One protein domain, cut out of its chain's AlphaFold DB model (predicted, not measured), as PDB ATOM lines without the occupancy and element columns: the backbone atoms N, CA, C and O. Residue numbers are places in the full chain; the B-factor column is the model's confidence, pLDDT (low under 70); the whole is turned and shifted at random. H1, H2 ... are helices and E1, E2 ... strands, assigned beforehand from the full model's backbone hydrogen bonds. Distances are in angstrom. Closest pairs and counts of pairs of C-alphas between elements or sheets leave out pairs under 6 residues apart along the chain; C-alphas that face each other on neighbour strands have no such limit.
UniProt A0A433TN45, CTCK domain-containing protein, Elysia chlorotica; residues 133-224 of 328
ATOM      1  N   HIS A 133     151.177 -12.592 144.612       81.69
ATOM      2  CA  HIS A 133     150.833 -11.811 143.414       81.69
ATOM      3  C   HIS A 133     150.751 -12.715 142.189       81.69
ATOM      4  O   HIS A 133     151.688 -13.462 141.903       81.69
ATOM      5  N   ARG A 134     149.621 -12.676 141.469       77.75
ATOM      6  CA  ARG A 134     149.364 -13.491 140.258       77.75
ATOM      7  C   ARG A 134     149.706 -14.988 140.423       77.75
ATOM      8  O   ARG A 134     150.222 -15.624 139.509       77.75
ATOM      9  N   GLY A 135     149.437 -15.551 141.604       80.38
ATOM     10  CA  GLY A 135     149.688 -16.963 141.920       80.38
ATOM     11  C   GLY A 135     151.136 -17.315 142.285       80.38
ATOM     12  O   GLY A 135     151.421 -18.488 142.517       80.38
ATOM     13  N   LYS A 136     152.046 -16.334 142.366       82.25
ATOM     14  CA  LYS A 136     153.419 -16.505 142.868       82.25
ATOM     15  C   LYS A 136     153.534 -15.990 144.302       82.25
ATOM     16  O   LYS A 136     152.898 -14.997 144.649       82.25
ATOM     17  N   VAL A 137     154.354 -16.657 145.111       86.62
ATOM     18  CA  VAL A 137     154.644 -16.279 146.502       86.62
ATOM     19  C   VAL A 137     155.960 -15.503 146.542       86.62
ATOM     20  O   VAL A 137     156.953 -15.964 145.983       86.62
ATOM     21  N   PHE A 138     155.957 -14.344 147.197       85.50
ATOM     22  CA  PHE A 138     157.114 -13.469 147.383       85.50
ATOM     23  C   PHE A 138     157.453 -13.377 148.867       85.50
ATOM     24  O   PHE A 138     156.555 -13.230 149.697       85.50
ATOM     25  N   GLU A 139     158.739 -13.463 149.202       85.50
ATOM     26  CA  GLU A 139     159.205 -13.292 150.577       85.50
ATOM     27  C   GLU A 139     159.082 -11.824 151.013       85.50
ATOM     28  O   GLU A 139     159.091 -10.902 150.190       85.50
ATOM     29  N   ALA A 140     158.962 -11.595 152.319       86.19
ATOM     30  CA  ALA A 140     158.873 -10.243 152.858       86.19
ATOM     31  C   ALA A 140     160.130  -9.417 152.534       86.19
ATOM     32  O   ALA A 140     161.252  -9.920 152.584       86.19
ATOM     33  N   ASN A 141     159.930  -8.133 152.233       80.50
ATOM     34  CA  ASN A 141     160.950  -7.165 151.821       80.50
ATOM     35  C   ASN A 141     161.695  -7.547 150.530       80.50
ATOM     36  O   ASN A 141     162.796  -7.061 150.277       80.50
ATOM     37  N   THR A 142     161.115  -8.428 149.703       80.94
ATOM     38  CA  THR A 142     161.658  -8.696 148.368       80.94
ATOM     39  C   THR A 142     161.028  -7.752 147.343       80.94
ATOM     40  O   THR A 142     159.801  -7.755 147.175       80.94
ATOM     41  N   PRO A 143     161.834  -6.917 146.660       83.31
ATOM     42  CA  PRO A 143     161.348  -6.142 145.536       83.31
ATOM     43  C   PRO A 143     161.211  -7.049 144.311       83.31
ATOM     44  O   PRO A 143     162.077  -7.882 144.035       83.31
ATOM     45  N   PHE A 144     160.155  -6.845 143.536       83.06
ATOM     46  CA  PHE A 144     160.022  -7.410 142.199       83.06
ATOM     47  C   PHE A 144     159.503  -6.357 141.227       83.06
ATOM     48  O   PHE A 144     158.828  -5.397 141.603       83.06
ATOM     49  N   GLU A 145     159.839  -6.544 139.958       79.31
ATOM     50  CA  GLU A 145     159.344  -5.715 138.868       79.31
ATOM     51  C   GLU A 145     158.188  -6.453 138.183       79.31
ATOM     52  O   GLU A 145     158.334  -7.584 137.719       79.31
ATOM     53  N   ASP A 146     157.017  -5.825 138.180       76.75
ATOM     54  CA  ASP A 146     155.900  -6.113 137.281       76.75
ATOM     55  C   ASP A 146     155.968  -5.057 136.168       76.75
ATOM     56  O   ASP A 146     156.365  -3.925 136.437       76.75
ATOM     57  N   SER A 147     155.612  -5.375 134.926       76.12
ATOM     58  CA  SER A 147     155.944  -4.596 133.711       76.12
ATOM     59  C   SER A 147     155.747  -3.066 133.782       76.12
ATOM     60  O   SER A 147     156.409  -2.326 133.045       76.12
ATOM     61  N   CYS A 148     154.834  -2.603 134.644       82.56
ATOM     62  CA  CYS A 148     154.472  -1.203 134.893       82.56
ATOM     63  C   CYS A 148     154.673  -0.720 136.341       82.56
ATOM     64  O   CYS A 148     154.467   0.460 136.634       82.56
ATOM     65  N   LYS A 149     155.012  -1.618 137.271       85.69
ATOM     66  CA  LYS A 149     155.058  -1.356 138.710       85.69
ATOM     67  C   LYS A 149     156.256  -2.054 139.340       85.69
ATOM     68  O   LYS A 149     156.421  -3.261 139.206       85.69
ATOM     69  N   LYS A 150     157.039  -1.330 140.128       86.69
ATOM     70  CA  LYS A 150     157.988  -1.932 141.063       86.69
ATOM     71  C   LYS A 150     157.271  -2.129 142.381       86.69
ATOM     72  O   LYS A 150     156.811  -1.162 142.979       86.69
ATOM     73  N   CYS A 151     157.145  -3.375 142.804       86.75
ATOM     74  CA  CYS A 151     156.400  -3.745 143.992       86.75
ATOM     75  C   CYS A 151     157.336  -4.307 145.057       86.75
ATOM     76  O   CYS A 151     158.272  -5.043 144.754       86.75
ATOM     77  N   GLU A 152     157.048  -3.996 146.312       87.75
ATOM     78  CA  GLU A 152     157.716  -4.558 147.477       87.75
ATOM     79  C   GLU A 152     156.677  -5.233 148.374       87.75
ATOM     80  O   GLU A 152     155.600  -4.686 148.629       87.75
ATOM     81  N   CYS A 153     156.982  -6.453 148.817       87.69
ATOM     82  CA  CYS A 153     156.145  -7.175 149.767       87.69
ATOM     83  C   CYS A 153     156.417  -6.677 151.191       87.69
ATOM     84  O   CYS A 153     157.449  -6.998 151.774       87.69
ATOM     85  N   LEU A 154     155.479  -5.935 151.772       84.31
ATOM     86  CA  LEU A 154     155.546  -5.448 153.146       84.31
ATOM     87  C   LEU A 154     154.452  -6.124 153.973       84.31
ATOM     88  O   LEU A 154     153.271  -5.807 153.842       84.31
ATOM     89  N   ASN A 155     154.852  -7.071 154.827       78.50
ATOM     90  CA  ASN A 155     153.974  -7.754 155.784       78.50
ATOM     91  C   ASN A 155     152.651  -8.261 155.165       78.50
ATOM     92  O   ASN A 155     151.564  -8.006 155.678       78.50
ATOM     93  N   GLY A 156     152.741  -9.007 154.059       79.31
ATOM     94  CA  GLY A 156     151.578  -9.597 153.384       79.31
ATOM     95  C   GLY A 156     150.812  -8.647 152.452       79.31
ATOM     96  O   GLY A 156     149.863  -9.081 151.800       79.31
ATOM     97  N   GLN A 157     151.223  -7.380 152.344       82.00
ATOM     98  CA  GLN A 157     150.675  -6.411 151.393       82.00
ATOM     99  C   GLN A 157     151.735  -5.965 150.385       82.00
ATOM    100  O   GLN A 157     152.900  -5.793 150.726       82.00
ATOM    101  N   PHE A 158     151.328  -5.737 149.136       83.69
ATOM    102  CA  PHE A 158     152.213  -5.151 148.133       83.69
ATOM    103  C   PHE A 158     152.120  -3.634 148.163       83.69
ATOM    104  O   PHE A 158     151.031  -3.071 148.042       83.69
ATOM    105  N   GLN A 159     153.270  -2.977 148.258       85.00
ATOM    106  CA  GLN A 159     153.397  -1.564 147.933       85.00
ATOM    107  C   GLN A 159     154.067  -1.436 146.576       85.00
ATOM    108  O   GLN A 159     155.214  -1.832 146.406       85.00
ATOM    109  N   CYS A 160     153.323  -0.915 145.607       84.38
ATOM    110  CA  CYS A 160     153.762  -0.795 144.227       84.38
ATOM    111  C   CYS A 160     153.904   0.671 143.832       84.38
ATOM    112  O   CYS A 160     152.992   1.464 144.069       84.38
ATOM    113  N   THR A 161     155.008   1.014 143.175       82.69
ATOM    114  CA  THR A 161     155.230   2.322 142.558       82.69
ATOM    115  C   THR A 161     155.318   2.184 141.037       82.69
ATOM    116  O   THR A 161     155.906   1.214 140.553       82.69
ATOM    117  N   PRO A 162     154.732   3.112 140.260       79.50
ATOM    118  CA  PRO A 162     154.893   3.123 138.807       79.50
ATOM    119  C   PRO A 162     156.369   3.242 138.413       79.50
ATOM    120  O   PRO A 162     157.115   3.998 139.037       79.50
ATOM    121  N   THR A 163     156.795   2.492 137.397       76.81
ATOM    122  CA  THR A 163     158.189   2.500 136.901       76.81
ATOM    123  C   THR A 163     158.376   3.213 135.570       76.81
ATOM    124  O   THR A 163     159.513   3.525 135.224       76.81
ATOM    125  N   LYS A 164     157.294   3.452 134.829       74.19
ATOM    126  CA  LYS A 164     157.303   4.068 133.498       74.19
ATOM    127  C   LYS A 164     156.422   5.309 133.494       74.19
ATOM    128  O   LYS A 164     155.457   5.371 134.258       74.19
ATOM    129  N   GLU A 165     156.770   6.271 132.649       74.00
ATOM    130  CA  GLU A 165     155.945   7.461 132.422       74.00
ATOM    131  C   GLU A 165     154.618   7.067 131.746       74.00
ATOM    132  O   GLU A 165     154.531   6.037 131.064       74.00
ATOM    133  N   GLU A 166     153.565   7.868 131.942       67.12
ATOM    134  CA  GLU A 166     152.284   7.644 131.260       67.12
ATOM    135  C   GLU A 166     152.492   7.647 129.733       67.12
ATOM    136  O   GLU A 166     153.208   8.487 129.189       67.12
ATOM    137  N   ASP A 167     151.877   6.677 129.047       68.12
ATOM    138  CA  ASP A 167     151.944   6.475 127.590       68.12
ATOM    139  C   ASP A 167     153.323   6.099 127.003       68.12
ATOM    140  O   ASP A 167     153.470   6.010 125.778       68.12
ATOM    141  N   GLU A 168     154.328   5.791 127.833       81.25
ATOM    142  CA  GLU A 168     155.581   5.210 127.344       81.25
ATOM    143  C   GLU A 168     155.322   3.816 126.744       81.25
ATOM    144  O   GLU A 168     154.900   2.877 127.428       81.25
ATOM    145  N   LEU A 169     155.573   3.681 125.439       81.25
ATOM    146  CA  LEU A 169     155.381   2.435 124.704       81.25
ATOM    147  C   LEU A 169     156.570   1.494 124.904       81.25
ATOM    148  O   LEU A 169     157.711   1.833 124.598       81.25
ATOM    149  N   PHE A 170     156.289   0.266 125.324       84.06
ATOM    150  CA  PHE A 170     157.277  -0.796 125.479       84.06
ATOM    151  C   PHE A 170     156.763  -2.118 124.905       84.06
ATOM    152  O   PHE A 170     155.558  -2.359 124.859       84.06
ATOM    153  N   PRO A 171     157.654  -3.008 124.457       83.44
ATOM    154  CA  PRO A 171     157.245  -4.318 123.980       83.44
ATOM    155  C   PRO A 171     156.936  -5.289 125.124       83.44
ATOM    156  O   PRO A 171     157.610  -5.262 126.153       83.44
ATOM    157  N   ASN A 172     155.976  -6.195 124.923       83.06
ATOM    158  CA  ASN A 172     155.779  -7.312 125.852       83.06
ATOM    159  C   ASN A 172     156.918  -8.345 125.772       83.06
ATOM    160  O   ASN A 172     157.642  -8.410 124.777       83.06
ATOM    161  N   ASP A 173     157.015  -9.228 126.771       79.50
ATOM    162  CA  ASP A 173     158.048 -10.281 126.853       79.50
ATOM    163  C   ASP A 173     158.131 -11.166 125.598       79.50
ATOM    164  O   ASP A 173     159.198 -11.642 125.209       79.50
ATOM    165  N   ALA A 174     156.995 -11.380 124.932       80.12
ATOM    166  CA  ALA A 174     156.912 -12.177 123.712       80.12
ATOM    167  C   ALA A 174     157.281 -11.399 122.431       80.12
ATOM    168  O   ALA A 174     157.317 -12.000 121.357       80.12
ATOM    169  N   CYS A 175     157.522 -10.085 122.504       81.12
ATOM    170  CA  CYS A 175     157.705  -9.188 121.355       81.12
ATOM    171  C   CYS A 175     156.583  -9.297 120.301       81.12
ATOM    172  O   CYS A 175     156.814  -9.219 119.093       81.12
ATOM    173  N   THR A 176     155.353  -9.535 120.750       82.00
ATOM    174  CA  THR A 176     154.165  -9.686 119.891       82.00
ATOM    175  C   THR A 176     153.254  -8.477 119.943       82.00
ATOM    176  O   THR A 176     152.509  -8.248 118.993       82.00
ATOM    177  N   HIS A 177     153.307  -7.711 121.033       86.38
ATOM    178  CA  HIS A 177     152.502  -6.513 121.213       86.38
ATOM    179  C   HIS A 177     153.360  -5.344 121.699       86.38
ATOM    180  O   HIS A 177     154.321  -5.547 122.443       86.38
ATOM    181  N   MET A 178     152.987  -4.135 121.276       83.25
ATOM    182  CA  MET A 178     153.413  -2.902 121.936       83.25
ATOM    183  C   MET A 178     152.386  -2.570 123.014       83.25
ATOM    184  O   MET A 178     151.176  -2.583 122.760       83.25
ATOM    185  N   CYS A 179     152.885  -2.294 124.206       87.44
ATOM    186  CA  CYS A 179     152.118  -2.078 125.415       87.44
ATOM    187  C   CYS A 179     152.477  -0.731 126.036       87.44
ATOM    188  O   CYS A 179     153.531  -0.166 125.757       87.44
ATOM    189  N   TYR A 180     151.588  -0.214 126.867       87.25
ATOM    190  CA  TYR A 180     151.809   0.982 127.666       87.25
ATOM    191  C   TYR A 180     151.213   0.764 129.057       87.25
ATOM    192  O   TYR A 180     150.405  -0.148 129.267       87.25
ATOM    193  N   CYS A 181     151.622   1.595 130.009       86.81
ATOM    194  CA  CYS A 181     151.039   1.602 131.342       86.81
ATOM    195  C   CYS A 181     149.884   2.600 131.378       86.81
ATOM    196  O   CYS A 181     150.055   3.764 131.020       86.81
ATOM    197  N   ASN A 182     148.700   2.154 131.798       82.94
ATOM    198  CA  ASN A 182     147.580   3.065 132.026       82.94
ATOM    199  C   ASN A 182     147.756   3.848 133.351       82.94
ATOM    200  O   ASN A 182     148.653   3.561 134.142       82.94
ATOM    201  N   ALA A 183     146.842   4.777 133.651       79.56
ATOM    202  CA  ALA A 183     146.864   5.564 134.892       79.56
ATOM    203  C   ALA A 183     146.747   4.726 136.188       79.56
ATOM    204  O   ALA A 183     147.089   5.197 137.271       79.56
ATOM    205  N   THR A 184     146.263   3.478 136.115       78.25
ATOM    206  CA  THR A 184     146.247   2.546 137.259       78.25
ATOM    207  C   THR A 184     147.540   1.735 137.372       78.25
ATOM    208  O   THR A 184     147.686   0.952 138.313       78.25
ATOM    209  N   GLY A 185     148.492   1.937 136.454       74.44
ATOM    210  CA  GLY A 185     149.762   1.226 136.327       74.44
ATOM    211  C   GLY A 185     149.600  -0.233 135.896       74.44
ATOM    212  O   GLY A 185     150.401  -1.083 136.281       74.44
ATOM    213  N   ASP A 186     148.530  -0.544 135.169       81.88
ATOM    214  CA  ASP A 186     148.306  -1.843 134.544       81.88
ATOM    215  C   ASP A 186     148.800  -1.822 133.094       81.88
ATOM    216  O   ASP A 186     148.645  -0.830 132.376       81.88
ATOM    217  N   GLU A 187     149.403  -2.931 132.668       86.31
ATOM    218  CA  GLU A 187     149.911  -3.115 131.309       86.31
ATOM    219  C   GLU A 187     148.752  -3.339 130.329       86.31
ATOM    220  O   GLU A 187     147.987  -4.300 130.458       86.31
ATOM    221  N   ILE A 188     148.638  -2.462 129.330       87.31
ATOM    222  CA  ILE A 188     147.654  -2.553 128.250       87.31
ATOM    223  C   ILE A 188     148.395  -2.720 126.924       87.31
ATOM    224  O   ILE A 188     149.233  -1.896 126.576       87.31
ATOM    225  N   CYS A 189     148.054  -3.760 126.158       88.12
ATOM    226  CA  CYS A 189     148.734  -4.138 124.912       88.12
ATOM    227  C   CYS A 189     147.800  -4.048 123.689       88.12
ATOM    228  O   CYS A 189     147.323  -5.077 123.204       88.12
ATOM    229  N   PRO A 190     147.479  -2.843 123.185       82.56
ATOM    230  CA  PRO A 190     146.468  -2.671 122.140       82.56
ATOM    231  C   PRO A 190     146.976  -2.980 120.724       82.56
ATOM    232  O   PRO A 190     146.171  -3.251 119.834       82.56
ATOM    233  N   GLN A 191     148.288  -2.903 120.481       78.81
ATOM    234  CA  GLN A 191     148.862  -2.995 119.138       78.81
ATOM    235  C   GLN A 191     149.565  -4.333 118.932       78.81
ATOM    236  O   GLN A 191     150.566  -4.617 119.586       78.81
ATOM    237  N   HIS A 192     149.073  -5.129 117.983       82.44
ATOM    238  CA  HIS A 192     149.728  -6.359 117.547       82.44
ATOM    239  C   HIS A 192     150.843  -6.034 116.543       82.44
ATOM    240  O   HIS A 192     150.608  -5.363 115.536       82.44
ATOM    241  N   LEU A 193     152.054  -6.536 116.784       78.12
ATOM    242  CA  LEU A 193     153.173  -6.384 115.858       78.12
ATOM    243  C   LEU A 193     152.996  -7.267 114.612       78.12
ATOM    244  O   LEU A 193     152.466  -8.374 114.706       78.12
ATOM    245  N   PRO A 194     153.458  -6.839 113.428       75.88
ATOM    246  CA  PRO A 194     153.381  -7.661 112.227       75.88
ATOM    247  C   PRO A 194     154.060  -9.033 112.424       75.88
ATOM    248  O   PRO A 194     155.190  -9.083 112.919       75.88
ATOM    249  N   PRO A 195     153.455 -10.152 111.971       71.62
ATOM    250  CA  PRO A 195     154.087 -11.477 112.033       71.62
ATOM    251  C   PRO A 195     155.443 -11.526 111.313       71.62
ATOM    252  O   PRO A 195     156.326 -12.302 111.680       71.62
ATOM    253  N   SER A 196     155.617 -10.667 110.303       75.38
ATOM    254  CA  SER A 196     156.859 -10.512 109.548       75.38
ATOM    255  C   SER A 196     158.041 -10.082 110.417       75.38
ATOM    256  O   SER A 196     159.159 -10.482 110.103       75.38
ATOM    257  N   CYS A 197     157.821  -9.336 111.507       75.94
ATOM    258  CA  CYS A 197     158.894  -8.918 112.412       75.94
ATOM    259  C   CYS A 197     159.458 -10.085 113.217       75.94
ATOM    260  O   CYS A 197     160.673 -10.221 113.338       75.94
ATOM    261  N   LYS A 198     158.584 -10.966 113.718       77.75
ATOM    262  CA  LYS A 198     159.016 -12.186 114.407       77.75
ATOM    263  C   LYS A 198     159.844 -13.062 113.468       77.75
ATOM    264  O   LYS A 198     160.947 -13.463 113.827       77.75
ATOM    265  N   ALA A 199     159.346 -13.272 112.247       74.12
ATOM    266  CA  ALA A 199     160.066 -14.020 111.224       74.12
ATOM    267  C   ALA A 199     161.422 -13.377 110.882       74.12
ATOM    268  O   ALA A 199     162.413 -14.092 110.842       74.12
ATOM    269  N   HIS A 200     161.490 -12.047 110.718       75.69
ATOM    270  CA  HIS A 200     162.744 -11.325 110.454       75.69
ATOM    271  C   HIS A 200     163.755 -11.454 111.597       75.69
ATOM    272  O   HIS A 200     164.940 -11.672 111.345       75.69
ATOM    273  N   ARG A 201     163.301 -11.342 112.852       75.81
ATOM    274  CA  ARG A 201     164.157 -11.484 114.038       75.81
ATOM    275  C   ARG A 201     164.737 -12.892 114.142       75.81
ATOM    276  O   ARG A 201     165.928 -13.029 114.408       75.81
ATOM    277  N   GLU A 202     163.911 -13.913 113.919       76.81
ATOM    278  CA  GLU A 202     164.313 -15.325 113.964       76.81
ATOM    279  C   GLU A 202     165.175 -15.727 112.758       76.81
ATOM    280  O   GLU A 202     166.085 -16.541 112.898       76.81
ATOM    281  N   SER A 203     164.939 -15.136 111.581       74.88
ATOM    282  CA  SER A 203     165.733 -15.399 110.376       74.88
ATOM    283  C   SER A 203     167.060 -14.642 110.338       74.88
ATOM    284  O   SER A 203     167.891 -14.922 109.474       74.88
ATOM    285  N   CYS A 204     167.272 -13.666 111.229       80.44
ATOM    286  CA  CYS A 204     168.491 -12.871 111.231       80.44
ATOM    287  C   CYS A 204     169.664 -13.668 111.806       80.44
ATOM    288  O   CYS A 204     169.842 -13.781 113.019       80.44
ATOM    289  N   ASN A 205     170.470 -14.240 110.914       75.62
ATOM    290  CA  ASN A 205     171.630 -15.028 111.291       75.62
ATOM    291  C   ASN A 205     172.837 -14.123 111.574       75.62
ATOM    292  O   ASN A 205     173.398 -13.538 110.646       75.62
ATOM    293  N   ASN A 206     173.295 -14.125 112.829       77.81
ATOM    294  CA  ASN A 206     174.428 -13.340 113.328       77.81
ATOM    295  C   ASN A 206     175.788 -13.672 112.668       77.81
ATOM    296  O   ASN A 206     176.802 -13.069 113.006       77.81
ATOM    297  N   SER A 207     175.838 -14.648 111.752       74.81
ATOM    298  CA  SER A 207     177.018 -14.947 110.931       74.81
ATOM    299  C   SER A 207     177.064 -14.187 109.601       74.81
ATOM    300  O   SER A 207     178.145 -14.013 109.049       74.81
ATOM    301  N   THR A 208     175.918 -13.771 109.052       71.88
ATOM    302  CA  THR A 208     175.834 -13.094 107.737       71.88
ATOM    303  C   THR A 208     175.143 -11.742 107.805       71.88
ATOM    304  O   THR A 208     175.368 -10.910 106.933       71.88
ATOM    305  N   HIS A 209     174.312 -11.515 108.820       79.19
ATOM    306  CA  HIS A 209     173.520 -10.310 109.001       79.19
ATOM    307  C   HIS A 209     173.550  -9.871 110.468       79.19
ATOM    308  O   HIS A 209     173.761 -10.678 111.369       79.19
ATOM    309  N   VAL A 210     173.331  -8.583 110.706       84.38
ATOM    310  CA  VAL A 210     173.245  -7.972 112.032       84.38
ATOM    311  C   VAL A 210     171.927  -7.219 112.165       84.38
ATOM    312  O   VAL A 210     171.417  -6.642 111.202       84.38
ATOM    313  N   GLN A 211     171.371  -7.227 113.373       83.94
ATOM    314  CA  GLN A 211     170.168  -6.472 113.695       83.94
ATOM    315  C   GLN A 211     170.512  -4.992 113.889       83.94
ATOM    316  O   GLN A 211     171.330  -4.639 114.741       83.94
ATOM    317  N   ARG A 212     169.878  -4.119 113.106       81.44
ATOM    318  CA  ARG A 212     169.945  -2.667 113.254       81.44
ATOM    319  C   ARG A 212     168.682  -2.178 113.984       81.44
ATOM    320  O   ARG A 212     167.581  -2.503 113.541       81.44
ATOM    321  N   PRO A 213     168.817  -1.398 115.074       79.75
ATOM    322  CA  PRO A 213     167.671  -0.840 115.785       79.75
ATOM    323  C   PRO A 213     166.822   0.059 114.878       79.75
ATOM    324  O   PRO A 213     167.371   0.848 114.107       79.75
ATOM    325  N   THR A 214     165.503  -0.045 115.006       77.94
ATOM    326  CA  THR A 214     164.516   0.866 114.405       77.94
ATOM    327  C   THR A 214     163.726   1.558 115.524       77.94
ATOM    328  O   THR A 214     163.935   1.258 116.701       77.94
ATOM    329  N   ASP A 215     162.790   2.447 115.178       75.31
ATOM    330  CA  ASP A 215     161.865   3.059 116.151       75.31
ATOM    331  C   ASP A 215     160.979   2.018 116.864       75.31
ATOM    332  O   ASP A 215     160.400   2.299 117.912       75.31
ATOM    333  N   ASN A 216     160.879   0.798 116.317       75.62
ATOM    334  CA  ASN A 216     160.198  -0.318 116.949       75.62
ATOM    335  C   ASN A 216     161.224  -1.324 117.513       75.62
ATOM    336  O   ASN A 216     161.804  -2.103 116.748       75.62
ATOM    337  N   PRO A 217     161.401  -1.401 118.844       74.00
ATOM    338  CA  PRO A 217     162.415  -2.258 119.460       74.00
ATOM    339  C   PRO A 217     162.212  -3.762 119.194       74.00
ATOM    340  O   PRO A 217     163.162  -4.534 119.308       74.00
ATOM    341  N   CYS A 218     161.009  -4.196 118.798       80.19
ATOM    342  CA  CYS A 218     160.722  -5.584 118.415       80.19
ATOM    343  C   CYS A 218     160.881  -5.890 116.923       80.19
ATOM    344  O   CYS A 218     160.835  -7.064 116.545       80.19
ATOM    345  N   CYS A 219     161.058  -4.875 116.078       80.56
ATOM    346  CA  CYS A 219     161.223  -5.024 114.633       80.56
ATOM    347  C   CYS A 219     162.547  -4.393 114.170       80.56
ATOM    348  O   CYS A 219     162.519  -3.406 113.431       80.56
ATOM    349  N   PRO A 220     163.711  -4.916 114.594       81.25
ATOM    350  CA  PRO A 220     164.976  -4.458 114.043       81.25
ATOM    351  C   PRO A 220     165.109  -4.877 112.574       81.25
ATOM    352  O   PRO A 220     164.667  -5.961 112.179       81.25
ATOM    353  N   ASP A 221     165.784  -4.049 111.783       82.50
ATOM    354  CA  ASP A 221     166.155  -4.406 110.416       82.50
ATOM    355  C   ASP A 221     167.273  -5.450 110.450       82.50
ATOM    356  O   ASP A 221     168.220  -5.334 111.229       82.50
ATOM    357  N   CYS A 222     167.205  -6.458 109.586       80.88
ATOM    358  CA  CYS A 222     168.277  -7.437 109.438       80.88
ATOM    359  C   CYS A 222     169.130  -7.071 108.222       80.88
ATOM    360  O   CYS A 222     168.726  -7.297 107.082       80.88
ATOM    361  N   VAL A 223     170.298  -6.475 108.461       79.56
ATOM    362  CA  VAL A 223     171.176  -5.973 107.395       79.56
ATOM    363  C   VAL A 223     172.426  -6.845 107.263       79.56
ATOM    364  O   VAL A 223     172.937  -7.302 108.283       79.56
ATOM    365  N   PRO A 224     172.947  -7.098 106.048       72.94
ATOM    366  CA  PRO A 224     174.155  -7.901 105.866       72.94
ATOM    367  C   PRO A 224     175.357  -7.348 106.643       72.94
ATOM    368  O   PRO A 224     175.554  -6.132 106.733       72.94
TER     369      PRO A 224
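What this domain is: This is residues 133 to 224 of the 328 residues of the protein "CTCK domain-containing protein" of Elysia chlorotica (UniProt A0A433TN45). Three small parts follow one another in an elongated row: a three-stranded sheet, E2 to E4, at one end, the strand hairpin E5 and E6 in the middle, and at the other end a second hairpin, E7 and E8, with the single short helix H1 beside it. E1 lies at the same end as the three-stranded sheet, and residues 163 to 176 make a long looping link into the middle part. The printed part has 92 residues, with one named helix and eight named strands in the order E1 E2 E3 E4 E5 E6 H1 E7 E8; the class is mostly strand, and the three sheets, E2 - E3 - E4, E5 - E6 and E7 - E8, are antiparallel. The whole is loose, with a radius of gyration of the C-alphas of 17.1 A, and spans 54 by 27 by 20 A.

Where its parts are: The largest sheet has E2, residues 143 to 146, E3, residues 149 to 154 and 15.0 A long, and E4, residues 157 to 162 and 16.3 A long. E1 is residues 136 to 138, beginning at C-alpha 136 (153.419, -16.505, 142.868). E5 is residues 177 to 181, 13.1 A, and E6 is residues 187 to 192, 14.1 A. H1, residues 195 to 203, measures 12.4 A and begins at C-alpha 195 (154.087, -11.477, 112.033). E7 is residues 209 to 212, and E8 is residues 221 to 224, ending at C-alpha 224 (174.155, -7.901, 105.866).

How they stand to each other: E2, E3 and E4 form a meander, each strand the antiparallel neighbour of the one before, with E2 and E4 as edge strands. In the hairpin E2 and E3, at 144 degrees, N 146 and O 149 are 2.8 A apart, within hydrogen-bond range; in the hairpin E3 and E4, at 156 degrees, so are N 152 and O 159, 2.8 A. E1 pairs with no named strand; its closest C-alpha pair with E3 is Phe 138 and Cys 153, 6.8 A. E4 and E5 are apart. In the hairpin E5 and E6, antiparallel at 150 degrees, N 180 and O 188 are within range at 2.9 A. Residues 170 to 171 pair antiparallel with residues 178 to 179 of E5. The hairpin E7 and E8, antiparallel at 144 degrees, has N 210 and O 223 within range at 2.8 A. The closest C-alphas of H1 and E8 are those of His 200 and Cys 222, 6.8 A. In H1 every O i to N i+4 pair is within hydrogen-bond range. H1 is not on the sheet of E2, E3 and E4.

The domain as a whole: The two C-alphas farthest apart, those of Asn 155 and Pro 224, are 53.8 A apart. The printed part has no cut. The link from E4 to E5, 14 residues, is long; the link from E7 to E8, 8 residues, is short but not tight. The mean pLDDT of the printed part is 80.4, and residues 166 to 167 are under 70.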